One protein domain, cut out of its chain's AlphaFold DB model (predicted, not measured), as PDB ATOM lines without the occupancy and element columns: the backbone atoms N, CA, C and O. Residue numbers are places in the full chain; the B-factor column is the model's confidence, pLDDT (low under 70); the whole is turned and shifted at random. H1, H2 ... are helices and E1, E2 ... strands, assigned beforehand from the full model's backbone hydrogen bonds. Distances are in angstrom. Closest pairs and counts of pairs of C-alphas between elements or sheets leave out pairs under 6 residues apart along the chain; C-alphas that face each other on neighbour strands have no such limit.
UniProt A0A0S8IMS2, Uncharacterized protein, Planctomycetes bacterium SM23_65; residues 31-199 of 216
ATOM      1  N   LEU A  31     206.778 194.339 220.981       97.50
ATOM      2  CA  LEU A  31     205.773 193.321 221.248       97.50
ATOM      3  C   LEU A  31     206.282 192.001 220.679       97.50
ATOM      4  O   LEU A  31     206.764 191.974 219.550       97.50
ATOM      5  N   ASN A  32     206.201 190.924 221.453       97.00
ATOM      6  CA  ASN A  32     206.473 189.570 220.983       97.00
ATOM      7  C   ASN A  32     205.356 188.650 221.454       97.00
ATOM      8  O   ASN A  32     205.015 188.657 222.643       97.00
ATOM      9  N   GLY A  33     204.795 187.878 220.535       96.38
ATOM     10  CA  GLY A  33     203.635 187.052 220.806       96.38
ATOM     11  C   GLY A  33     203.319 186.095 219.677       96.38
ATOM     12  O   GLY A  33     204.153 185.804 218.818       96.38
ATOM     13  N   SER A  34     202.092 185.602 219.706       96.38
ATOM     14  CA  SER A  34     201.569 184.696 218.697       96.38
ATOM     15  C   SER A  34     200.066 184.851 218.547       96.38
ATOM     16  O   SER A  34     199.392 185.305 219.475       96.38
ATOM     17  N   GLY A  35     199.547 184.429 217.405       95.25
ATOM     18  CA  GLY A  35     198.124 184.454 217.095       95.25
ATOM     19  C   GLY A  35     197.854 183.762 215.773       95.25
ATOM     20  O   GLY A  35     198.719 183.048 215.270       95.25
ATOM     21  N   SER A  36     196.672 183.957 215.200       94.94
ATOM     22  CA  SER A  36     196.436 183.565 213.811       94.94
ATOM     23  C   SER A  36     195.186 184.226 213.251       94.94
ATOM     24  O   SER A  36     194.127 184.190 213.873       94.94
ATOM     25  N   LEU A  37     195.266 184.726 212.015       95.50
ATOM     26  CA  LEU A  37     194.070 185.085 211.249       95.50
ATOM     27  C   LEU A  37     193.258 183.840 210.856       95.50
ATOM     28  O   LEU A  37     192.071 183.951 210.557       95.50
ATOM     29  N   LEU A  38     193.877 182.656 210.839       95.56
ATOM     30  CA  LEU A  38     193.270 181.413 210.356       95.56
ATOM     31  C   LEU A  38     192.584 180.598 211.463       95.56
ATOM     32  O   LEU A  38     191.803 179.695 211.155       95.56
ATOM     33  N   ALA A  39     192.833 180.932 212.731       93.62
ATOM     34  CA  ALA A  39     192.167 180.338 213.886       93.62
ATOM     35  C   ALA A  39     190.832 181.041 214.203       93.62
ATOM     36  O   ALA A  39     190.494 182.062 213.617       93.62
ATOM     37  N   THR A  40     190.038 180.474 215.118       90.25
ATOM     38  CA  THR A  40     188.812 181.118 215.630       90.25
ATOM     39  C   THR A  40     189.155 182.189 216.661       90.25
ATOM     40  O   THR A  40     189.864 181.860 217.613       90.25
ATOM     41  N   GLY A  41     188.588 183.395 216.511       88.12
ATOM     42  CA  GLY A  41     188.945 184.574 217.308       88.12
ATOM     43  C   GLY A  41     190.313 185.053 216.855       88.12
ATOM     44  O   GLY A  41     191.306 184.575 217.387       88.12
ATOM     45  N   ALA A  42     190.362 185.848 215.780       94.88
ATOM     46  CA  ALA A  42     191.581 186.233 215.059       94.88
ATOM     47  C   ALA A  42     192.504 187.146 215.893       94.88
ATOM     48  O   ALA A  42     192.782 188.294 215.547       94.88
ATOM     49  N   ASP A  43     193.009 186.596 216.989       95.62
ATOM     50  CA  ASP A  43     193.605 187.321 218.092       95.62
ATOM     51  C   ASP A  43     195.116 187.101 218.090       95.62
ATOM     52  O   ASP A  43     195.610 185.997 217.838       95.62
ATOM     53  N   TYR A  44     195.860 188.136 218.468       97.25
ATOM     54  CA  TYR A  44     197.288 188.050 218.753       97.25
ATOM     55  C   TYR A  44     197.538 188.476 220.179       97.25
ATOM     56  O   TYR A  44     197.062 189.521 220.613       97.25
ATOM     57  N   SER A  45     198.330 187.707 220.913       97.81
ATOM     58  CA  SER A  45     198.679 188.068 222.282       97.81
ATOM     59  C   SER A  45     200.109 187.700 222.621       97.81
ATOM     60  O   SER A  45     200.732 186.834 221.997       97.81
ATOM     61  N   GLY A  46     200.653 188.371 223.629       98.00
ATOM     62  CA  GLY A  46     202.013 188.111 224.059       98.00
ATOM     63  C   GLY A  46     202.493 189.029 225.167       98.00
ATOM     64  O   GLY A  46     201.728 189.498 226.009       98.00
ATOM     65  N   THR A  47     203.801 189.264 225.170       98.38
ATOM     66  CA  THR A  47     204.496 190.078 226.174       98.38
ATOM     67  C   THR A  47     205.268 191.219 225.529       98.38
ATOM     68  O   THR A  47     205.642 191.160 224.352       98.38
ATOM     69  N   PHE A  48     205.535 192.259 226.313       98.00
ATOM     70  CA  PHE A  48     206.470 193.303 225.910       98.00
ATOM     71  C   PHE A  48     207.916 192.793 225.973       98.00
ATOM     72  O   PHE A  48     208.359 192.261 226.989       98.00
ATOM     73  N   MET A  49     208.676 193.016 224.904       97.12
ATOM     74  CA  MET A  49     210.130 192.848 224.869       97.12
ATOM     75  C   MET A  49     210.854 194.018 225.544       97.12
ATOM     76  O   MET A  49     211.884 193.826 226.186       97.12
ATOM     77  N   PHE A  50     210.340 195.238 225.355       96.88
ATOM     78  CA  PHE A  50     210.872 196.483 225.913       96.88
ATOM     79  C   PHE A  50     209.816 197.603 225.865       96.88
ATOM     80  O   PHE A  50     208.753 197.450 225.261       96.88
ATOM     81  N   GLY A  51     210.125 198.744 226.490       95.94
ATOM     82  CA  GLY A  51     209.261 199.929 226.547       95.94
ATOM     83  C   GLY A  51     208.346 199.938 227.760       95.94
ATOM     84  O   GLY A  51     208.481 200.793 228.629       95.94
ATOM     85  N   MET A  52     207.460 198.949 227.833       96.44
ATOM     86  CA  MET A  52     206.579 198.691 228.974       96.44
ATOM     87  C   MET A  52     206.830 197.274 229.503       96.44
ATOM     88  O   MET A  52     207.552 196.491 228.884       96.44
ATOM     89  N   ALA A  53     206.250 196.938 230.653       97.75
ATOM     90  CA  ALA A  53     206.243 195.570 231.167       97.75
ATOM     91  C   ALA A  53     204.803 195.092 231.328       97.75
ATOM     92  O   ALA A  53     203.988 195.822 231.886       97.75
ATOM     93  N   GLY A  54     204.502 193.861 230.916       97.81
ATOM     94  CA  GLY A  54     203.153 193.302 230.985       97.81
ATOM     95  C   GLY A  54     202.816 192.419 229.789       97.81
ATOM     96  O   GLY A  54     203.716 191.887 229.127       97.81
ATOM     97  N   THR A  55     201.523 192.298 229.518       98.56
ATOM     98  CA  THR A  55     200.966 191.549 228.388       98.56
ATOM     99  C   THR A  55     200.230 192.469 227.433       98.56
ATOM    100  O   THR A  55     199.857 193.590 227.781       98.56
ATOM    101  N   TRP A  56     200.026 191.990 226.217       98.25
ATOM    102  CA  TRP A  56     199.246 192.695 225.214       98.25
ATOM    103  C   TRP A  56     198.339 191.726 224.457       98.25
ATOM    104  O   TRP A  56     198.636 190.530 224.374       98.25
ATOM    105  N   LEU A  57     197.260 192.275 223.910       98.19
ATOM    106  CA  LEU A  57     196.289 191.625 223.040       98.19
ATOM    107  C   LEU A  57     195.981 192.558 221.860       98.19
ATOM    108  O   LEU A  57     195.877 193.773 222.042       98.19
ATOM    109  N   ILE A  58     195.840 191.986 220.672       97.75
ATOM    110  CA  ILE A  58     195.226 192.591 219.493       97.75
ATOM    111  C   ILE A  58     194.072 191.674 219.098       97.75
ATOM    112  O   ILE A  58     194.297 190.488 218.875       97.75
ATOM    113  N   ASP A  59     192.869 192.228 219.041       97.56
ATOM    114  CA  ASP A  59     191.623 191.532 218.715       97.56
ATOM    115  C   ASP A  59     191.109 192.038 217.363       97.56
ATOM    116  O   ASP A  59     191.004 193.255 217.145       97.56
ATOM    117  N   ILE A  60     190.840 191.107 216.449       97.69
ATOM    118  CA  ILE A  60     190.323 191.372 215.106       97.69
ATOM    119  C   ILE A  60     188.963 190.691 214.995       97.69
ATOM    120  O   ILE A  60     188.858 189.472 215.108       97.69
ATOM    121  N   ASP A  61     187.928 191.480 214.703       96.94
ATOM    122  CA  ASP A  61     186.562 190.981 214.557       96.94
ATOM    123  C   ASP A  61     186.426 190.057 213.336       96.94
ATOM    124  O   ASP A  61     186.253 190.496 212.193       96.94
ATOM    125  N   ASP A  62     186.484 188.755 213.607       97.00
ATOM    126  CA  ASP A  62     186.336 187.674 212.640       97.00
ATOM    127  C   ASP A  62     184.912 187.096 212.600       97.00
ATOM    128  O   ASP A  62     184.687 186.024 212.036       97.00
ATOM    129  N   SER A  63     183.925 187.798 213.171       96.25
ATOM    130  CA  SER A  63     182.558 187.278 213.337       96.25
ATOM    131  C   SER A  63     181.844 186.942 212.022       96.25
ATOM    132  O   SER A  63     180.899 186.148 212.016       96.25
ATOM    133  N   LEU A  64     182.287 187.536 210.910       95.62
ATOM    134  CA  LEU A  64     181.772 187.273 209.563       95.62
ATOM    135  C   LEU A  64     182.649 186.314 208.746       95.62
ATOM    136  O   LEU A  64     182.297 185.995 207.609       95.62
ATOM    137  N   TRP A  65     183.783 185.873 209.288       97.25
ATOM    138  CA  TRP A  65     184.734 185.042 208.561       97.25
ATOM    139  C   TRP A  65     184.291 183.571 208.596       97.25
ATOM    140  O   TRP A  65     183.630 183.131 209.544       97.25
ATOM    141  N   PRO A  66     184.657 182.766 207.584       97.88
ATOM    142  CA  PRO A  66     184.457 181.324 207.642       97.88
ATOM    143  C   PRO A  66     185.144 180.686 208.859       97.88
ATOM    144  O   PRO A  66     186.096 181.227 209.431       97.88
ATOM    145  N   LEU A  67     184.672 179.495 209.241       96.44
ATOM    146  CA  LEU A  67     185.350 178.670 210.244       96.44
ATOM    147  C   LEU A  67     186.767 178.294 209.769       96.44
ATOM    148  O   LEU A  67     186.999 178.260 208.560       96.44
ATOM    149  N   PRO A  68     187.695 177.969 210.690       95.56
ATOM    150  CA  PRO A  68     189.054 177.566 210.333       95.56
ATOM    151  C   PRO A  68     189.094 176.466 209.264       95.56
ATOM    152  O   PRO A  68     188.437 175.429 209.397       95.56
ATOM    153  N   GLY A  69     189.878 176.704 208.213       93.50
ATOM    154  CA  GLY A  69     189.973 175.861 207.024       93.50
ATOM    155  C   GLY A  69     190.447 176.654 205.798       93.50
ATOM    156  O   GLY A  69     190.662 177.865 205.905       93.50
ATOM    157  N   PRO A  70     190.605 175.996 204.634       94.19
ATOM    158  CA  PRO A  70     191.005 176.658 203.390       94.19
ATOM    159  C   PRO A  70     190.093 177.828 203.008       94.19
ATOM    160  O   PRO A  70     190.573 178.886 202.618       94.19
ATOM    161  N   GLU A  71     188.785 177.687 203.229       96.81
ATOM    162  CA  GLU A  71     187.791 178.705 202.881       96.81
ATOM    163  C   GLU A  71     187.993 180.016 203.651       96.81
ATOM    164  O   GLU A  71     187.636 181.086 203.160       96.81
ATOM    165  N   ARG A  72     188.560 179.949 204.862       96.81
ATOM    166  CA  ARG A  72     188.871 181.139 205.657       96.81
ATOM    167  C   ARG A  72     190.058 181.895 205.080       96.81
ATOM    168  O   ARG A  72     189.995 183.117 204.998       96.81
ATOM    169  N   PHE A  73     191.106 181.181 204.666       95.38
ATOM    170  CA  PHE A  73     192.233 181.802 203.975       95.38
ATOM    171  C   PHE A  73     191.770 182.456 202.672       95.38
ATOM    172  O   PHE A  73     192.043 183.635 202.477       95.38
ATOM    173  N   ASP A  74     191.004 181.736 201.847       96.75
ATOM    174  CA  ASP A  74     190.466 182.268 200.591       96.75
ATOM    175  C   ASP A  74     189.633 183.531 200.846       96.75
ATOM    176  O   ASP A  74     189.819 184.548 200.186       96.75
ATOM    177  N   TYR A  75     188.762 183.510 201.860       97.25
ATOM    178  CA  TYR A  75     187.993 184.689 202.251       97.25
ATOM    179  C   TYR A  75     188.891 185.872 202.638       97.25
ATOM    180  O   TYR A  75     188.660 186.982 202.162       97.25
ATOM    181  N   ILE A  76     189.907 185.654 203.481       97.12
ATOM    182  CA  ILE A  76     190.832 186.714 203.911       97.12
ATOM    183  C   ILE A  76     191.600 187.265 202.706       97.12
ATOM    184  O   ILE A  76     191.697 188.479 202.531       97.12
ATOM    185  N   TRP A  77     192.131 186.383 201.862       97.00
ATOM    186  CA  TRP A  77     192.910 186.767 200.695       97.00
ATOM    187  C   TRP A  77     192.085 187.612 199.722       97.00
ATOM    188  O   TRP A  77     192.467 188.737 199.404       97.00
ATOM    189  N   GLU A  78     190.920 187.109 199.317       97.38
ATOM    190  CA  GLU A  78     190.034 187.782 198.362       97.38
ATOM    191  C   GLU A  78     189.465 189.094 198.920       97.38
ATOM    192  O   GLU A  78     189.310 190.064 198.185       97.38
ATOM    193  N   THR A  79     189.171 189.155 200.224       97.38
ATOM    194  CA  THR A  79     188.548 190.342 200.836       97.38
ATOM    195  C   THR A  79     189.553 191.460 201.099       97.38
ATOM    196  O   THR A  79     189.220 192.630 200.913       97.38
ATOM    197  N   PHE A  80     190.761 191.124 201.561       97.81
ATOM    198  CA  PHE A  80     191.704 192.126 202.067       97.81
ATOM    199  C   PHE A  80     192.920 192.343 201.160       97.81
ATOM    200  O   PHE A  80     193.481 193.436 201.191       97.81
ATOM    201  N   PHE A  81     193.337 191.357 200.358       97.81
ATOM    202  CA  PHE A  81     194.623 191.401 199.644       97.81
ATOM    203  C   PHE A  81     194.497 191.425 198.118       97.81
ATOM    204  O   PHE A  81     195.190 192.217 197.484       97.81
ATOM    205  N   ALA A  82     193.654 190.572 197.527       95.81
ATOM    206  CA  ALA A  82     193.690 190.251 196.095       95.81
ATOM    207  C   ALA A  82     193.570 191.483 195.178       95.81
ATOM    208  O   ALA A  82     194.349 191.628 194.236       95.81
ATOM    209  N   ASP A  83     192.657 192.403 195.500       96.81
ATOM    210  CA  ASP A  83     192.428 193.631 194.725       96.81
ATOM    211  C   ASP A  83     193.435 194.761 195.040       96.81
ATOM    212  O   ASP A  83     193.472 195.776 194.341       96.81
ATOM    213  N   ASN A  84     194.282 194.591 196.060       96.94
ATOM    214  CA  ASN A  84     195.230 195.593 196.560       96.94
ATOM    215  C   ASN A  84     196.677 195.297 196.126       96.94
ATOM    216  O   ASN A  84     197.617 195.402 196.923       96.94
ATOM    217  N   TYR A  85     196.851 194.903 194.864       97.69
ATOM    218  CA  TYR A  85     198.156 194.619 194.268       97.69
ATOM    219  C   TYR A  85     198.823 195.889 193.713       97.69
ATOM    220  O   TYR A  85     198.221 196.631 192.936       97.69
ATOM    221  N   ASP A  86     200.078 196.123 194.094       97.75
ATOM    222  CA  ASP A  86     200.962 197.132 193.504       97.75
ATOM    223  C   ASP A  86     201.865 196.452 192.468       97.75
ATOM    224  O   ASP A  86     202.665 195.585 192.814       97.75
ATOM    225  N   ASP A  87     201.735 196.844 191.199       96.81
ATOM    226  CA  ASP A  87     202.491 196.300 190.064       96.81
ATOM    227  C   ASP A  87     203.781 197.082 189.760       96.81
ATOM    228  O   ASP A  87     204.392 196.925 188.694       96.81
ATOM    229  N   THR A  88     204.219 197.940 190.686       97.19
ATOM    230  CA  THR A  88     205.459 198.698 190.536       97.19
ATOM    231  C   THR A  88     206.641 197.744 190.378       97.19
ATOM    232  O   THR A  88     206.949 196.952 191.262       97.19
ATOM    233  N   TYR A  89     207.354 197.870 189.256       94.31
ATOM    234  CA  TYR A  89     208.482 197.006 188.905       94.31
ATOM    235  C   TYR A  89     209.547 196.921 190.012       94.31
ATOM    236  O   TYR A  89     210.074 197.948 190.449       94.31
ATOM    237  N   GLN A  90     209.917 195.697 190.401       92.06
ATOM    238  CA  GLN A  90     210.801 195.387 191.540       92.06
ATOM    239  C   GLN A  90     210.262 195.838 192.900       92.06
ATOM    240  O   GLN A  90     210.999 195.842 193.892       92.06
ATOM    241  N   ALA A  91     208.990 196.195 192.989       94.56
ATOM    242  CA  ALA A  91     208.292 196.550 194.212       94.56
ATOM    243  C   ALA A  91     206.954 195.795 194.357       94.56
ATOM    244  O   ALA A  91     206.192 196.130 195.258       94.56
ATOM    245  N   GLU A  92     206.739 194.747 193.563       97.69
ATOM    246  CA  GLU A  92     205.486 194.006 193.454       97.69
ATOM    247  C   GLU A  92     205.034 193.421 194.802       97.69
ATOM    248  O   GLU A  92     205.810 192.754 195.502       97.69
ATOM    249  N   ALA A  93     203.801 193.725 195.212       97.50
ATOM    250  CA  ALA A  93     203.268 193.299 196.505       97.50
ATOM    251  C   ALA A  93     201.741 193.425 196.593       97.50
ATOM    252  O   ALA A  93     201.139 194.288 195.962       97.50
ATOM    253  N   TRP A  94     201.136 192.631 197.475       98.06
ATOM    254  CA  TRP A  94     199.763 192.822 197.947       98.06
ATOM    255  C   TRP A  94     199.753 193.504 199.310       98.06
ATOM    256  O   TRP A  94     200.607 193.230 200.161       98.06
ATOM    257  N   TYR A  95     198.753 194.348 199.545       97.62
ATOM    258  CA  TYR A  95     198.560 195.029 200.822       97.62
ATOM    259  C   TYR A  95     197.196 194.703 201.425       97.62
ATOM    260  O   TYR A  95     196.168 195.072 200.871       97.62
ATOM    261  N   GLY A  96     197.196 194.054 202.587       97.44
ATOM    262  CA  GLY A  96     195.995 193.835 203.388       97.44
ATOM    263  C   GLY A  96     195.859 194.893 204.466       97.44
ATOM    264  O   GLY A  96     196.789 195.069 205.253       97.44
ATOM    265  N   GLU A  97     194.720 195.582 204.514       97.44
ATOM    266  CA  GLU A  97     194.393 196.572 205.547       97.44
ATOM    267  C   GLU A  97     193.244 196.065 206.432       97.44
ATOM    268  O   GLU A  97     192.182 195.679 205.940       97.44
ATOM    269  N   PHE A  98     193.466 196.067 207.747       97.62
ATOM    270  CA  PHE A  98     192.499 195.666 208.770       97.62
ATOM    271  C   PHE A  98     192.189 196.888 209.633       97.62
ATOM    272  O   PHE A  98     193.004 197.297 210.469       97.62
ATOM    273  N   ASP A  99     191.033 197.501 209.394       97.06
ATOM    274  CA  ASP A  99     190.597 198.736 210.042       97.06
ATOM    275  C   ASP A  99     189.063 198.809 210.168       97.06
ATOM    276  O   ASP A  99     188.350 197.850 209.885       97.06
ATOM    277  N   GLY A 100     188.536 199.958 210.602       95.06
ATOM    278  CA  GLY A 100     187.091 200.176 210.735       95.06
ATOM    279  C   GLY A 100     186.321 200.354 209.417       95.06
ATOM    280  O   GLY A 100     185.114 200.591 209.462       95.06
ATOM    281  N   LEU A 101     186.991 200.310 208.260       96.12
ATOM    282  CA  LEU A 101     186.370 200.343 206.933       96.12
ATOM    283  C   LEU A 101     186.309 198.951 206.303       96.12
ATOM    284  O   LEU A 101     185.339 198.650 205.604       96.12
ATOM    285  N   THR A 102     187.330 198.124 206.529       95.62
ATOM    286  CA  THR A 102     187.421 196.772 205.963       95.62
ATOM    287  C   THR A 102     186.797 195.704 206.860       95.62
ATOM    288  O   THR A 102     186.413 194.644 206.364       95.62
ATOM    289  N   LEU A 103     186.632 195.980 208.159       96.81
ATOM    290  CA  LEU A 103     186.044 195.057 209.134       96.81
ATOM    291  C   LEU A 103     184.708 195.560 209.698       96.81
ATOM    292  O   LEU A 103     184.420 196.758 209.644       96.81
ATOM    293  N   PRO A 104     183.875 194.666 210.276       96.38
ATOM    294  CA  PRO A 104     182.617 195.068 210.911       96.38
ATOM    295  C   PRO A 104     182.830 196.032 212.081       96.38
ATOM    296  O   PRO A 104     182.006 196.919 212.317       96.38
ATOM    297  N   THR A 105     183.935 195.854 212.804       96.44
ATOM    298  CA  THR A 105     184.404 196.758 213.852       96.44
ATOM    299  C   THR A 105     185.911 196.969 213.731       96.44
ATOM    300  O   THR A 105     186.638 196.092 213.265       96.44
ATOM    301  N   THR A 106     186.386 198.155 214.121       96.44
ATOM    302  CA  THR A 106     187.822 198.457 214.125       96.44
ATOM    303  C   THR A 106     188.549 197.495 215.067       96.44
ATOM    304  O   THR A 106     188.088 197.333 216.202       96.44
ATOM    305  N   PRO A 107     189.688 196.901 214.657       97.62
ATOM    306  CA  PRO A 107     190.489 196.083 215.554       97.62
ATOM    307  C   PRO A 107     190.894 196.854 216.806       97.62
ATOM    308  O   PRO A 107     191.113 198.071 216.778       97.62
ATOM    309  N   ARG A 108     191.031 196.133 217.916       97.19
ATOM    310  CA  ARG A 108     191.345 196.726 219.219       97.19
ATOM    311  C   ARG A 108     192.672 196.219 219.734       97.19
ATOM    312  O   ARG A 108     193.022 195.063 219.526       97.19
ATOM    313  N   PHE A 109     193.390 197.080 220.447       97.62
ATOM    314  CA  PHE A 109     194.533 196.660 221.248       97.62
ATOM    315  C   PHE A 109     194.240 196.854 222.736       97.62
ATOM    316  O   PHE A 109     193.576 197.812 223.143       97.62
ATOM    317  N   GLU A 110     194.790 195.962 223.552       97.94
ATOM    318  CA  GLU A 110     194.785 196.056 225.008       97.94
ATOM    319  C   GLU A 110     196.177 195.754 225.542       97.94
ATOM    320  O   GLU A 110     196.717 194.670 225.328       97.94
ATOM    321  N   PHE A 111     196.768 196.720 226.240       97.75
ATOM    322  CA  PHE A 111     198.060 196.588 226.900       97.75
ATOM    323  C   PHE A 111     197.851 196.592 228.410       97.75
ATOM    324  O   PHE A 111     197.642 197.646 229.018       97.75
ATOM    325  N   ASP A 112     197.937 195.411 229.015       98.25
ATOM    326  CA  ASP A 112     197.896 195.234 230.463       98.25
ATOM    327  C   ASP A 112     199.303 195.372 231.032       98.25
ATOM    328  O   ASP A 112     200.134 194.459 230.967       98.25
ATOM    329  N   THR A 113     199.594 196.569 231.538       97.81
ATOM    330  CA  THR A 113     200.928 196.915 232.009       97.81
ATOM    331  C   THR A 113     201.057 196.704 233.515       97.81
ATOM    332  O   THR A 113     200.264 197.185 234.321       97.81
ATOM    333  N   SER A 114     202.141 196.045 233.914       97.88
ATOM    334  CA  SER A 114     202.628 196.004 235.300       97.88
ATOM    335  C   SER A 114     203.541 197.190 235.632       97.88
ATOM    336  O   SER A 114     203.674 197.569 236.793       97.88
ATOM    337  N   SER A 115     204.153 197.795 234.610       95.75
ATOM    338  CA  SER A 115     204.892 199.054 234.684       95.75
ATOM    339  C   SER A 115     204.676 199.805 233.365       95.75
ATOM    340  O   SER A 115     205.035 199.251 232.320       95.75
ATOM    341  N   PRO A 116     204.106 201.026 233.375       94.62
ATOM    342  CA  PRO A 116     203.857 201.895 234.536       94.62
ATOM    343  C   PRO A 116     202.686 201.477 235.447       94.62
ATOM    344  O   PRO A 116     202.580 201.997 236.556       94.62
ATOM    345  N   GLY A 117     201.861 200.513 235.029       95.75
ATOM    346  CA  GLY A 117     200.762 199.971 235.826       95.75
ATOM    347  C   GLY A 117     199.400 200.422 235.305       95.75
ATOM    348  O   GLY A 117     199.094 201.611 235.339       95.75
ATOM    349  N   GLY A 118     198.557 199.479 234.887       96.62
ATOM    350  CA  GLY A 118     197.208 199.738 234.375       96.62
ATOM    351  C   GLY A 118     197.029 199.345 232.910       96.62
ATOM    352  O   GLY A 118     197.980 198.921 232.250       96.62
ATOM    353  N   LEU A 119     195.797 199.504 232.424       97.38
ATOM    354  CA  LEU A 119     195.372 199.120 231.077       97.38
ATOM    355  C   LEU A 119     195.422 200.319 230.132       97.38
ATOM    356  O   LEU A 119     194.756 201.322 230.389       97.38
ATOM    357  N   LEU A 120     196.172 200.199 229.038       97.06
ATOM    358  CA  LEU A 120     196.115 201.110 227.895       97.06
ATOM    359  C   LEU A 120     195.348 200.411 226.771       97.06
ATOM    360  O   LEU A 120     195.790 199.378 226.275       97.06
ATOM    361  N   ILE A 121     194.201 200.963 226.387       97.00
ATOM    362  CA  ILE A 121     193.283 200.347 225.426       97.00
ATOM    363  C   ILE A 121     192.959 201.354 224.327       97.00
ATOM    364  O   ILE A 121     192.895 202.563 224.564       97.00
ATOM    365  N   GLY A 122     192.736 200.858 223.118       96.88
ATOM    366  CA  GLY A 122     192.297 201.687 222.012       96.88
ATOM    367  C   GLY A 122     192.084 200.895 220.736       96.88
ATOM    368  O   GLY A 122     191.951 199.670 220.761       96.88
ATOM    369  N   ASP A 123     192.076 201.626 219.634       97.62
ATOM    370  CA  ASP A 123     191.905 201.072 218.300       97.62
ATOM    371  C   ASP A 123     193.271 200.887 217.641       97.62
ATOM    372  O   ASP A 123     194.203 201.675 217.861       97.62
ATOM    373  N   ILE A 124     193.387 199.848 216.822       97.50
ATOM    374  CA  ILE A 124     194.576 199.551 216.030       97.50
ATOM    375  C   ILE A 124     194.178 199.307 214.576       97.50
ATOM    376  O   ILE A 124     193.212 198.611 214.286       97.50
ATOM    377  N   THR A 125     194.944 199.880 213.656       97.50
ATOM    378  CA  THR A 125     194.870 199.557 212.229       97.50
ATOM    379  C   THR A 125     196.110 198.767 211.867       97.50
ATOM    380  O   THR A 125     197.222 199.224 212.141       97.50
ATOM    381  N   LEU A 126     195.930 197.599 211.254       97.19
ATOM    382  CA  LEU A 126     197.026 196.746 210.795       97.19
ATOM    383  C   LEU A 126     197.131 196.825 209.277       97.19
ATOM    384  O   LEU A 126     196.122 196.785 208.574       97.19
ATOM    385  N   ARG A 127     198.361 196.874 208.772       97.31
ATOM    386  CA  ARG A 127     198.655 196.717 207.353       97.31
ATOM    387  C   ARG A 127     199.739 195.675 207.147       97.31
ATOM    388  O   ARG A 127     200.856 195.841 207.641       97.31
ATOM    389  N   ILE A 128     199.409 194.643 206.384       96.75
ATOM    390  CA  ILE A 128     200.294 193.528 206.041       96.75
ATOM    391  C   ILE A 128     200.686 193.660 204.572       96.75
ATOM    392  O   ILE A 128     199.827 193.851 203.715       96.75
ATOM    393  N   MET A 129     201.978 193.552 204.277       96.56
ATOM    394  CA  MET A 129     202.506 193.497 202.918       96.56
ATOM    395  C   MET A 129     202.998 192.086 202.611       96.56
ATOM    396  O   MET A 129     203.950 191.608 203.239       96.56
ATOM    397  N   VAL A 130     202.392 191.474 201.597       96.88
ATOM    398  CA  VAL A 130     202.827 190.199 201.021       96.88
ATOM    399  C   VAL A 130     203.625 190.480 199.770       96.88
ATOM    400  O   VAL A 130     203.157 191.185 198.881       96.88
ATOM    401  N   ARG A 131     204.856 189.979 199.721       96.25
ATOM    402  CA  ARG A 131     205.754 190.234 198.603       96.25
ATOM    403  C   ARG A 131     205.474 189.260 197.464       96.25
ATOM    404  O   ARG A 131     205.489 188.062 197.711       96.25
ATOM    405  N   ASP A 132     205.320 189.780 196.248       96.25
ATOM    406  CA  ASP A 132     205.461 188.975 195.034       96.25
ATOM    407  C   ASP A 132     206.945 189.010 194.637       96.25
ATOM    408  O   ASP A 132     207.506 190.057 194.287       96.25
ATOM    409  N   TRP A 133     207.640 187.889 194.803       94.25
ATOM    410  CA  TRP A 133     209.085 187.838 194.565       94.25
ATOM    411  C   TRP A 133     209.437 187.708 193.091       94.25
ATOM    412  O   TRP A 133     210.554 188.066 192.695       94.25
ATOM    413  N   ASN A 134     208.523 187.167 192.290       94.12
ATOM    414  CA  ASN A 134     208.763 186.892 190.878       94.12
ATOM    415  C   ASN A 134     207.987 187.838 189.938       94.12
ATOM    416  O   ASN A 134     208.261 187.838 188.734       94.12
ATOM    417  N   GLY A 135     207.107 188.676 190.493       94.81
ATOM    418  CA  GLY A 135     206.327 189.706 189.812       94.81
ATOM    419  C   GLY A 135     205.291 189.135 188.847       94.81
ATOM    420  O   GLY A 135     205.041 189.742 187.800       94.81
ATOM    421  N   ASN A 136     204.758 187.939 189.114       95.06
ATOM    422  CA  ASN A 136     203.809 187.267 188.223       95.06
ATOM    423  C   ASN A 136     202.333 187.606 188.524       95.06
ATOM    424  O   ASN A 136     201.471 187.238 187.718       95.06
ATOM    425  N   GLY A 137     202.045 188.310 189.624       95.25
ATOM    426  CA  GLY A 137     200.692 188.654 190.064       95.25
ATOM    427  C   GLY A 137     199.875 187.457 190.561       95.25
ATOM    428  O   GLY A 137     198.645 187.494 190.513       95.25
ATOM    429  N   VAL A 138     200.529 186.383 191.004       95.31
ATOM    430  CA  VAL A 138     199.926 185.148 191.512       95.31
ATOM    431  C   VAL A 138     200.573 184.812 192.846       95.31
ATOM    432  O   VAL A 138     201.780 184.641 192.909       95.31
ATOM    433  N   LEU A 139     199.763 184.666 193.897       94.94
ATOM    434  CA  LEU A 139     200.277 184.248 195.196       94.94
ATOM    435  C   LEU A 139     200.806 182.812 195.130       94.94
ATOM    436  O   LEU A 139     200.032 181.859 194.975       94.94
ATOM    437  N   ASP A 140     202.112 182.661 195.317       93.94
ATOM    438  CA  ASP A 140     202.765 181.361 195.398       93.94
ATOM    439  C   ASP A 140     202.819 180.832 196.849       93.94
ATOM    440  O   ASP A 140     202.858 181.583 197.825       93.94
ATOM    441  N   GLU A 141     202.897 179.504 197.018       89.88
ATOM    442  CA  GLU A 141     202.968 178.851 198.344       89.88
ATOM    443  C   GLU A 141     204.143 179.373 199.193       89.88
ATOM    444  O   GLU A 141     204.034 179.508 200.412       89.88
ATOM    445  N   HIS A 142     205.280 179.685 198.563       90.12
ATOM    446  CA  HIS A 142     206.430 180.245 199.272       90.12
ATOM    447  C   HIS A 142     206.157 181.662 199.791       90.12
ATOM    448  O   HIS A 142     206.551 181.972 200.911       90.12
ATOM    449  N   GLU A 143     205.460 182.489 199.011       93.44
ATOM    450  CA  GLU A 143     205.140 183.880 199.350       93.44
ATOM    451  C   GLU A 143     204.114 183.953 200.481       93.44
ATOM    452  O   GLU A 143     204.214 184.804 201.359       93.44
ATOM    453  N   GLN A 144     203.174 183.005 200.518       88.06
ATOM    454  CA  GLN A 144     202.200 182.870 201.601       88.06
ATOM    455  C   GLN A 144     202.856 182.563 202.961       88.06
ATOM    456  O   GLN A 144     202.388 183.027 204.001       88.06
ATOM    457  N   ASN A 145     203.926 181.763 202.959       85.56
ATOM    458  CA  ASN A 145     204.604 181.288 204.172       85.56
ATOM    459  C   ASN A 145     205.842 182.116 204.544       85.56
ATOM    460  O   ASN A 145     206.571 181.763 205.475       85.56
ATOM    461  N   ASP A 146     206.105 183.189 203.805       88.44
ATOM    462  CA  ASP A 146     207.249 184.045 204.044       88.44
ATOM    463  C   ASP A 146     207.069 184.933 205.274       88.44
ATOM    464  O   ASP A 146     205.990 185.068 205.847       88.44
ATOM    465  N   ASN A 147     208.170 185.554 205.688       90.06
ATOM    466  CA  ASN A 147     208.130 186.578 206.715       90.06
ATOM    467  C   ASN A 147     207.630 187.904 206.116       90.06
ATOM    468  O   ASN A 147     208.399 188.667 205.522       90.06
ATOM    469  N   LEU A 148     206.333 188.146 206.265       93.06
ATOM    470  CA  LEU A 148     205.600 189.281 205.724       93.06
ATOM    471  C   LEU A 148     205.835 190.534 206.571       93.06
ATOM    472  O   LEU A 148     206.017 190.465 207.788       93.06
ATOM    473  N   ASN A 149     205.806 191.703 205.927       94.81
ATOM    474  CA  ASN A 149     205.986 192.960 206.648       94.81
ATOM    475  C   ASN A 149     204.653 193.408 207.238       94.81
ATOM    476  O   ASN A 149     203.689 193.624 206.504       94.81
ATOM    477  N   LEU A 150     204.626 193.608 208.549       95.88
ATOM    478  CA  LEU A 150     203.487 194.158 209.269       95.88
ATOM    479  C   LEU A 150     203.810 195.571 209.754       95.88
ATOM    480  O   LEU A 150     204.869 195.833 210.324       95.88
ATOM    481  N   THR A 151     202.862 196.477 209.569       96.62
ATOM    482  CA  THR A 151     202.869 197.800 210.194       96.62
ATOM    483  C   THR A 151     201.538 198.039 210.883       96.62
ATOM    484  O   THR A 151     200.520 197.472 210.485       96.62
ATOM    485  N   ALA A 152     201.534 198.877 211.913       96.62
ATOM    486  CA  ALA A 152     200.300 199.274 212.565       96.62
ATOM    487  C   ALA A 152     200.308 200.735 213.002       96.62
ATOM    488  O   ALA A 152     201.360 201.330 213.263       96.62
ATOM    489  N   THR A 153     199.121 201.302 213.142       97.19
ATOM    490  CA  THR A 153     198.896 202.569 213.837       97.19
ATOM    491  C   THR A 153     197.929 202.334 214.982       97.19
ATOM    492  O   THR A 153     197.019 201.518 214.876       97.19
ATOM    493  N   VAL A 154     198.147 203.023 216.098       96.38
ATOM    494  CA  VAL A 154     197.295 202.907 217.286       96.38
ATOM    495  C   VAL A 154     196.724 204.261 217.663       96.38
ATOM    496  O   VAL A 154     197.405 205.285 217.545       96.38
ATOM    497  N   SER A 155     195.491 204.252 218.153       96.56
ATOM    498  CA  SER A 155     194.801 205.408 218.718       96.56
ATOM    499  C   SER A 155     194.291 205.037 220.103       96.56
ATOM    500  O   SER A 155     193.466 204.139 220.244       96.56
ATOM    501  N   VAL A 156     194.801 205.704 221.135       95.00
ATOM    502  CA  VAL A 156     194.453 205.411 222.530       95.00
ATOM    503  C   VAL A 156     193.092 206.010 222.852       95.00
ATOM    504  O   VAL A 156     192.862 207.199 222.613       95.00
ATOM    505  N   ASN A 157     192.224 205.205 223.461       89.81
ATOM    506  CA  ASN A 157     190.925 205.650 223.935       89.81
ATOM    507  C   ASN A 157     190.914 205.735 225.477       89.81
ATOM    508  O   ASN A 157     191.010 204.699 226.144       89.81
ATOM    509  N   PRO A 158     190.764 206.939 226.061       84.06
ATOM    510  CA  PRO A 158     190.784 207.117 227.514       84.06
ATOM    511  C   PRO A 158     189.628 206.437 228.241       84.06
ATOM    512  O   PRO A 158     189.785 206.084 229.408       84.06
ATOM    513  N   ASP A 159     188.486 206.226 227.580       87.44
ATOM    514  CA  ASP A 159     187.267 205.714 228.222       87.44
ATOM    515  C   ASP A 159     187.436 204.279 228.744       87.44
ATOM    516  O   ASP A 159     186.672 203.819 229.595       87.44
ATOM    517  N   PHE A 160     188.456 203.573 228.251       87.94
ATOM    518  CA  PHE A 160     188.782 202.201 228.631       87.94
ATOM    519  C   PHE A 160     190.069 202.094 229.462       87.94
ATOM    520  O   PHE A 160     190.406 201.008 229.934       87.94
ATOM    521  N   GLY A 161     190.795 203.201 229.647       90.62
ATOM    522  CA  GLY A 161     192.068 203.212 230.355       90.62
ATOM    523  C   GLY A 161     191.916 202.971 231.860       90.62
ATOM    524  O   GLY A 161     190.962 203.425 232.493       90.62
ATOM    525  N   THR A 162     192.888 202.293 232.475       95.44
ATOM    526  CA  THR A 162     192.946 202.125 233.941       95.44
ATOM    527  C   THR A 162     194.334 202.437 234.501       95.44
ATOM    528  O   THR A 162     195.313 202.546 233.763       95.44
ATOM    529  N   GLY A 163     194.436 202.606 235.824       94.19
ATOM    530  CA  GLY A 163     195.705 202.887 236.500       94.19
ATOM    531  C   GLY A 163     196.382 204.156 235.975       94.19
ATOM    532  O   GLY A 163     195.780 205.230 235.977       94.19
ATOM    533  N   TYR A 164     197.628 204.025 235.519       92.25
ATOM    534  CA  TYR A 164     198.409 205.110 234.919       92.25
ATOM    535  C   TYR A 164     197.703 205.763 233.719       92.25
ATOM    536  O   TYR A 164     197.895 206.950 233.475       92.25
ATOM    537  N   PHE A 165     196.850 205.015 233.010       94.06
ATOM    538  CA  PHE A 165     196.267 205.427 231.734       94.06
ATOM    539  C   PHE A 165     194.816 205.937 231.812       94.06
ATOM    540  O   PHE A 165     194.200 206.175 230.778       94.06
ATOM    541  N   MET A 166     194.249 206.139 233.010       91.50
ATOM    542  CA  MET A 166     192.829 206.525 233.190       91.50
ATOM    543  C   MET A 166     192.407 207.832 232.506       91.50
ATOM    544  O   MET A 166     191.226 208.045 232.263       91.50
ATOM    545  N   ILE A 167     193.344 208.747 232.268       88.50
ATOM    546  CA  ILE A 167     193.073 210.052 231.644       88.50
ATOM    547  C   ILE A 167     193.907 210.241 230.381       88.50
ATOM    548  O   ILE A 167     194.183 211.370 229.977       88.50
ATOM    549  N   THR A 168     194.377 209.141 229.802       90.75
ATOM    550  CA  THR A 168     195.393 209.169 228.761       90.75
ATOM    551  C   THR A 168     194.764 209.058 227.386       90.75
ATOM    552  O   THR A 168     194.064 208.103 227.073       90.75
ATOM    553  N   CYS A 169     195.082 210.038 226.555       93.44
ATOM    554  CA  CYS A 169     194.912 210.003 225.117       93.44
ATOM    555  C   CYS A 169     196.273 209.719 224.489       93.44
ATOM    556  O   CYS A 169     197.315 209.764 225.149       93.44
ATOM    557  N   GLY A 170     196.289 209.429 223.198       94.25
ATOM    558  CA  GLY A 170     197.541 209.113 222.545       94.25
ATOM    559  C   GLY A 170     197.364 208.532 221.167       94.25
ATOM    560  O   GLY A 170     196.269 208.169 220.744       94.25
ATOM    561  N   HIS A 171     198.489 208.427 220.487       95.94
ATOM    562  CA  HIS A 171     198.594 207.789 219.192       95.94
ATOM    563  C   HIS A 171     199.962 207.130 219.066       95.94
ATOM    564  O   HIS A 171     200.906 207.453 219.790       95.94
ATOM    565  N   GLY A 172     200.106 206.221 218.116       95.44
ATOM    566  CA  GLY A 172     201.374 205.550 217.890       95.44
ATOM    567  C   GLY A 172     201.492 204.962 216.501       95.44
ATOM    568  O   GLY A 172     200.506 204.793 215.785       95.44
ATOM    569  N   SER A 173     202.728 204.649 216.138       95.56
ATOM    570  CA  SER A 173     203.057 203.907 214.931       95.56
ATOM    571  C   SER A 173     203.975 202.753 215.301       95.56
ATOM    572  O   SER A 173     205.045 202.945 215.885       95.56
ATOM    573  N   LEU A 174     203.537 201.552 214.954       92.81
ATOM    574  CA  LEU A 174     204.278 200.310 215.055       92.81
ATOM    575  C   LEU A 174     204.807 199.978 213.659       92.81
ATOM    576  O   LEU A 174     204.201 199.238 212.894       92.81
ATOM    577  N   ALA A 175     205.891 200.656 213.288       86.12
ATOM    578  CA  ALA A 175     206.354 200.759 211.905       86.12
ATOM    579  C   ALA A 175     207.150 199.544 211.400       86.12
ATOM    580  O   ALA A 175     207.595 199.546 210.255       86.12
ATOM    581  N   SER A 176     207.390 198.541 212.243       89.69
ATOM    582  CA  SER A 176     208.137 197.349 211.851       89.69
ATOM    583  C   SER A 176     207.639 196.139 212.612       89.69
ATOM    584  O   SER A 176     207.727 196.107 213.842       89.69
ATOM    585  N   GLY A 177     207.167 195.139 211.883       90.69
ATOM    586  CA  GLY A 177     206.852 193.839 212.431       90.69
ATOM    587  C   GLY A 177     206.946 192.720 211.409       90.69
ATOM    588  O   GLY A 177     207.009 192.966 210.203       90.69
ATOM    589  N   ASN A 178     206.981 191.496 211.926       91.00
ATOM    590  CA  ASN A 178     206.857 190.274 211.146       91.00
ATOM    591  C   ASN A 178     205.462 189.672 211.303       91.00
ATOM    592  O   ASN A 178     204.821 189.836 212.338       91.00
ATOM    593  N   PHE A 179     205.018 189.001 210.251       91.25
ATOM    594  CA  PHE A 179     203.764 188.262 210.181       91.25
ATOM    595  C   PHE A 179     203.957 187.081 209.226       91.25
ATOM    596  O   PHE A 179     204.762 187.160 208.299       91.25
ATOM    597  N   ASN A 180     203.224 185.995 209.414       87.88
ATOM    598  CA  ASN A 180     203.055 184.955 208.399       87.88
ATOM    599  C   ASN A 180     201.668 184.320 208.548       87.88
ATOM    600  O   ASN A 180     201.028 184.411 209.589       87.88
ATOM    601  N   PHE A 181     201.193 183.636 207.509       87.56
ATOM    602  CA  PHE A 181     199.906 182.937 207.566       87.56
ATOM    603  C   PHE A 181     199.976 181.571 208.283       87.56
ATOM    604  O   PHE A 181     199.152 180.698 208.007       87.56
ATOM    605  N   ALA A 182     200.930 181.345 209.194       86.38
ATOM    606  CA  ALA A 182     200.954 180.115 209.981       86.38
ATOM    607  C   ALA A 182     199.891 180.122 211.093       86.38
ATOM    608  O   ALA A 182     199.342 181.150 211.499       86.38
ATOM    609  N   ASP A 183     199.602 178.927 211.603       82.38
ATOM    610  CA  ASP A 183     198.784 178.731 212.794       82.38
ATOM    611  C   ASP A 183     199.536 177.822 213.791       82.38
ATOM    612  O   ASP A 183     199.657 176.613 213.547       82.38
ATOM    613  N   PRO A 184     200.098 178.370 214.888       84.12
ATOM    614  CA  PRO A 184     200.140 179.795 215.228       84.12
ATOM    615  C   PRO A 184     201.207 180.558 214.426       84.12
ATOM    616  O   PRO A 184     202.303 180.046 214.185       84.12
ATOM    617  N   ASP A 185     200.912 181.812 214.102       87.81
ATOM    618  CA  ASP A 185     201.883 182.799 213.638       87.81
ATOM    619  C   ASP A 185     202.687 183.338 214.830       87.81
ATOM    620  O   ASP A 185     202.144 183.595 215.908       87.81
ATOM    621  N   ALA A 186     203.991 183.514 214.632       90.19
ATOM    622  CA  ALA A 186     204.869 184.222 215.546       90.19
ATOM    623  C   ALA A 186     204.992 185.685 215.105       90.19
ATOM    624  O   ALA A 186     205.628 185.985 214.096       90.19
ATOM    625  N   ILE A 187     204.451 186.587 215.923       93.19
ATOM    626  CA  ILE A 187     204.378 188.015 215.630       93.19
ATOM    627  C   ILE A 187     205.315 188.802 216.547       93.19
ATOM    628  O   ILE A 187     205.371 188.624 217.771       93.19
ATOM    629  N   GLN A 188     206.052 189.717 215.947       94.19
ATOM    630  CA  GLN A 188     206.921 190.672 216.603       94.19
ATOM    631  C   GLN A 188     206.668 192.020 215.973       94.19
ATOM    632  O   GLN A 188     206.774 192.160 214.761       94.19
ATOM    633  N   ILE A 189     206.364 193.017 216.793       95.12
ATOM    634  CA  ILE A 189     206.069 194.366 216.322       95.12
ATOM    635  C   ILE A 189     206.851 195.356 217.172       95.12
ATOM    636  O   ILE A 189     206.949 195.217 218.387       95.12
ATOM    637  N   THR A 190     207.423 196.372 216.547       97.19
ATOM    638  CA  THR A 190     208.180 197.423 217.214       97.19
ATOM    639  C   THR A 190     207.732 198.790 216.731       97.19
ATOM    640  O   THR A 190     207.357 198.978 215.571       97.19
ATOM    641  N   GLY A 191     207.784 199.768 217.628       96.50
ATOM    642  CA  GLY A 191     207.522 201.150 217.272       96.50
ATOM    643  C   GLY A 191     207.404 202.067 218.466       96.50
ATOM    644  O   GLY A 191     208.067 201.873 219.486       96.50
ATOM    645  N   GLN A 192     206.581 203.096 218.311       97.06
ATOM    646  CA  GLN A 192     206.468 204.186 219.261       97.06
ATOM    647  C   GLN A 192     205.008 204.518 219.547       97.06
ATOM    648  O   GLN A 192     204.190 204.609 218.631       97.06
ATOM    649  N   ILE A 193     204.713 204.777 220.817       96.62
ATOM    650  CA  ILE A 193     203.419 205.270 221.284       96.62
ATOM    651  C   ILE A 193     203.658 206.546 222.073       96.62
ATOM    652  O   ILE A 193     204.510 206.591 222.959       96.62
ATOM    653  N   GLN A 194     202.918 207.588 221.727       96.00
ATOM    654  CA  GLN A 194     202.907 208.855 222.434       96.00
ATOM    655  C   GLN A 194     201.602 208.960 223.199       96.00
ATOM    656  O   GLN A 194     200.521 208.837 222.624       96.00
ATOM    657  N   THR A 195     201.717 209.169 224.501       94.56
ATOM    658  CA  THR A 195     200.587 209.303 225.409       94.56
ATOM    659  C   THR A 195     200.635 210.659 226.082       94.56
ATOM    660  O   THR A 195     201.694 211.100 226.515       94.56
ATOM    661  N   TYR A 196     199.487 211.301 226.206       91.88
ATOM    662  CA  TYR A 196     199.335 212.605 226.834       91.88
ATOM    663  C   TYR A 196     197.999 212.645 227.578       91.88
ATOM    664  O   TYR A 196     197.087 211.882 227.252       91.88
ATOM    665  N   PRO A 197     197.838 213.505 228.593       89.94
ATOM    666  CA  PRO A 197     196.538 213.701 229.215       89.94
ATOM    667  C   PRO A 197     195.537 214.135 228.161       89.94
ATOM    668  O   PRO A 197     195.782 215.089 227.418       89.94
ATOM    669  N   CYS A 198     194.392 213.470 228.113       87.25
ATOM    670  CA  CYS A 198     193.300 213.952 227.299       87.25
ATOM    671  C   CYS A 198     192.988 215.395 227.685       87.25
ATOM    672  O   CYS A 198     192.924 215.700 228.884       87.25
ATOM    673  N   PRO A 199     192.768 216.287 226.703       79.19
ATOM    674  CA  PRO A 199     192.194 217.585 226.993       79.19
ATOM    675  C   PRO A 199     190.928 217.327 227.799       79.19
ATOM    676  O   PRO A 199     190.028 216.634 227.314       79.19
TER     677      PRO A 199
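This is residues 31 to 199 of the 216 residues of an uncharacterized protein of Planctomycetes bacterium SM23_65 (UniProt A0A0S8IMS2). The model is a closed barrel of eight antiparallel strands, E1, E2, E3, E5, E6, E7, E8 and E9, with E9 pairing back to E1. Past one part of the barrel the long strand E6 runs on beside a ninth strand, E4, which is not in the ring; helix H1 stands up outside the barrel over E4, and the short helix H2 lies near the same end of E6. The printed part has 169 residues, with two named helices and nine named strands in the order E1, E2, E3, H1, E4, E5, E6, H2, E7, E8, E9. The class is mostly strand, and the whole is compact, with a radius of gyration of the C-alphas of 16.6 A and spans of 50 by 34 by 27 A.

E1 covers residues 31 to 35 and begins at C-alpha 31, at (205.773, 193.321, 221.248). E2 covers residues 44 to 50 and E3 residues 53 to 59. H1 follows at residues 70 to 81, 15.6 A from first to last C-alpha, and E4 at residues 93 to 98. E5, residues 108 to 115, is 20.7 A long. E6, residues 118 to 131, is the longest strand at 38.0 A, ends at C-alpha 131, at (205.754, 190.234, 198.603), and bends by 62 degrees at residue 122. H2 is residues 141 to 144. E7, residues 148 to 156, is 25.8 A long. E8, residues 168 to 179, is 29.2 A long and bends by 68 degrees at residue 176. E9, residues 185 to 197, is 35.0 A long, bends by 58 degrees at residue 191 and ends at C-alpha 197, at (196.538, 213.701, 229.215).

Round the barrel, E1, E2 and E3 form a meander, each strand the antiparallel neighbour of the one before; N 32 and O 47 are 3.0 A apart, and N 46 and O 56 are 3.0 A apart, both within hydrogen-bond range. E3 is antiparallel to E5, with N 57 and O 110 at 2.8 A. E5 and E6 are a hairpin, with N 111 and O 120 at 2.8 A. The pairing of E6 is staggered: its residues 118 to 123 pair with E5 and its residues 126 to 131 with E4, both on one side of it, while its residues 122 to 129 pair with E7 on the other side. Across E4 and E6, N 96 and O 128 are within hydrogen-bond range at 2.9 A, and across E6 and E7, N 127 and O 151 are within hydrogen-bond range at 2.8 A. E7, E8 and E9 form a second meander, with N 152 and O 174 at 2.9 A and N 171 and O 194 at 3.0 A. E9 and E1 close the ring, with N 33 and O 187 at 2.9 A. H1 is on the barrel, outside it and over E4, at a height over the sheet of 11.1 A; its line rises 78 degrees, and it stands up from the sheet. The closest C-alphas of H1 and E4 are those of Phe 81 and Gly 96, 4.7 A apart. H2 is only just not on the barrel, with 4 pairs of C-alphas within 10 A; its closest C-alpha to E6 is that of Glu 143, 6.4 A from that of Arg 131. H1 and H2 are apart. In H1 every O i to N i+4 pair is within hydrogen-bond range; H2 is too short for such a pair, and its one O i to N i+3 pair is not within range.

The C-alphas of Asn 136 and Gly 163 are the two farthest apart, at 51.4 A. The printed part has no cut. The links from H1 to E4 and from E7 to E8 are long; in the first, residues 85 to 86 pair antiparallel with residues 93 to 94 of E4. The mean pLDDT of the printed part is 94.8, and no printed residue is under 70.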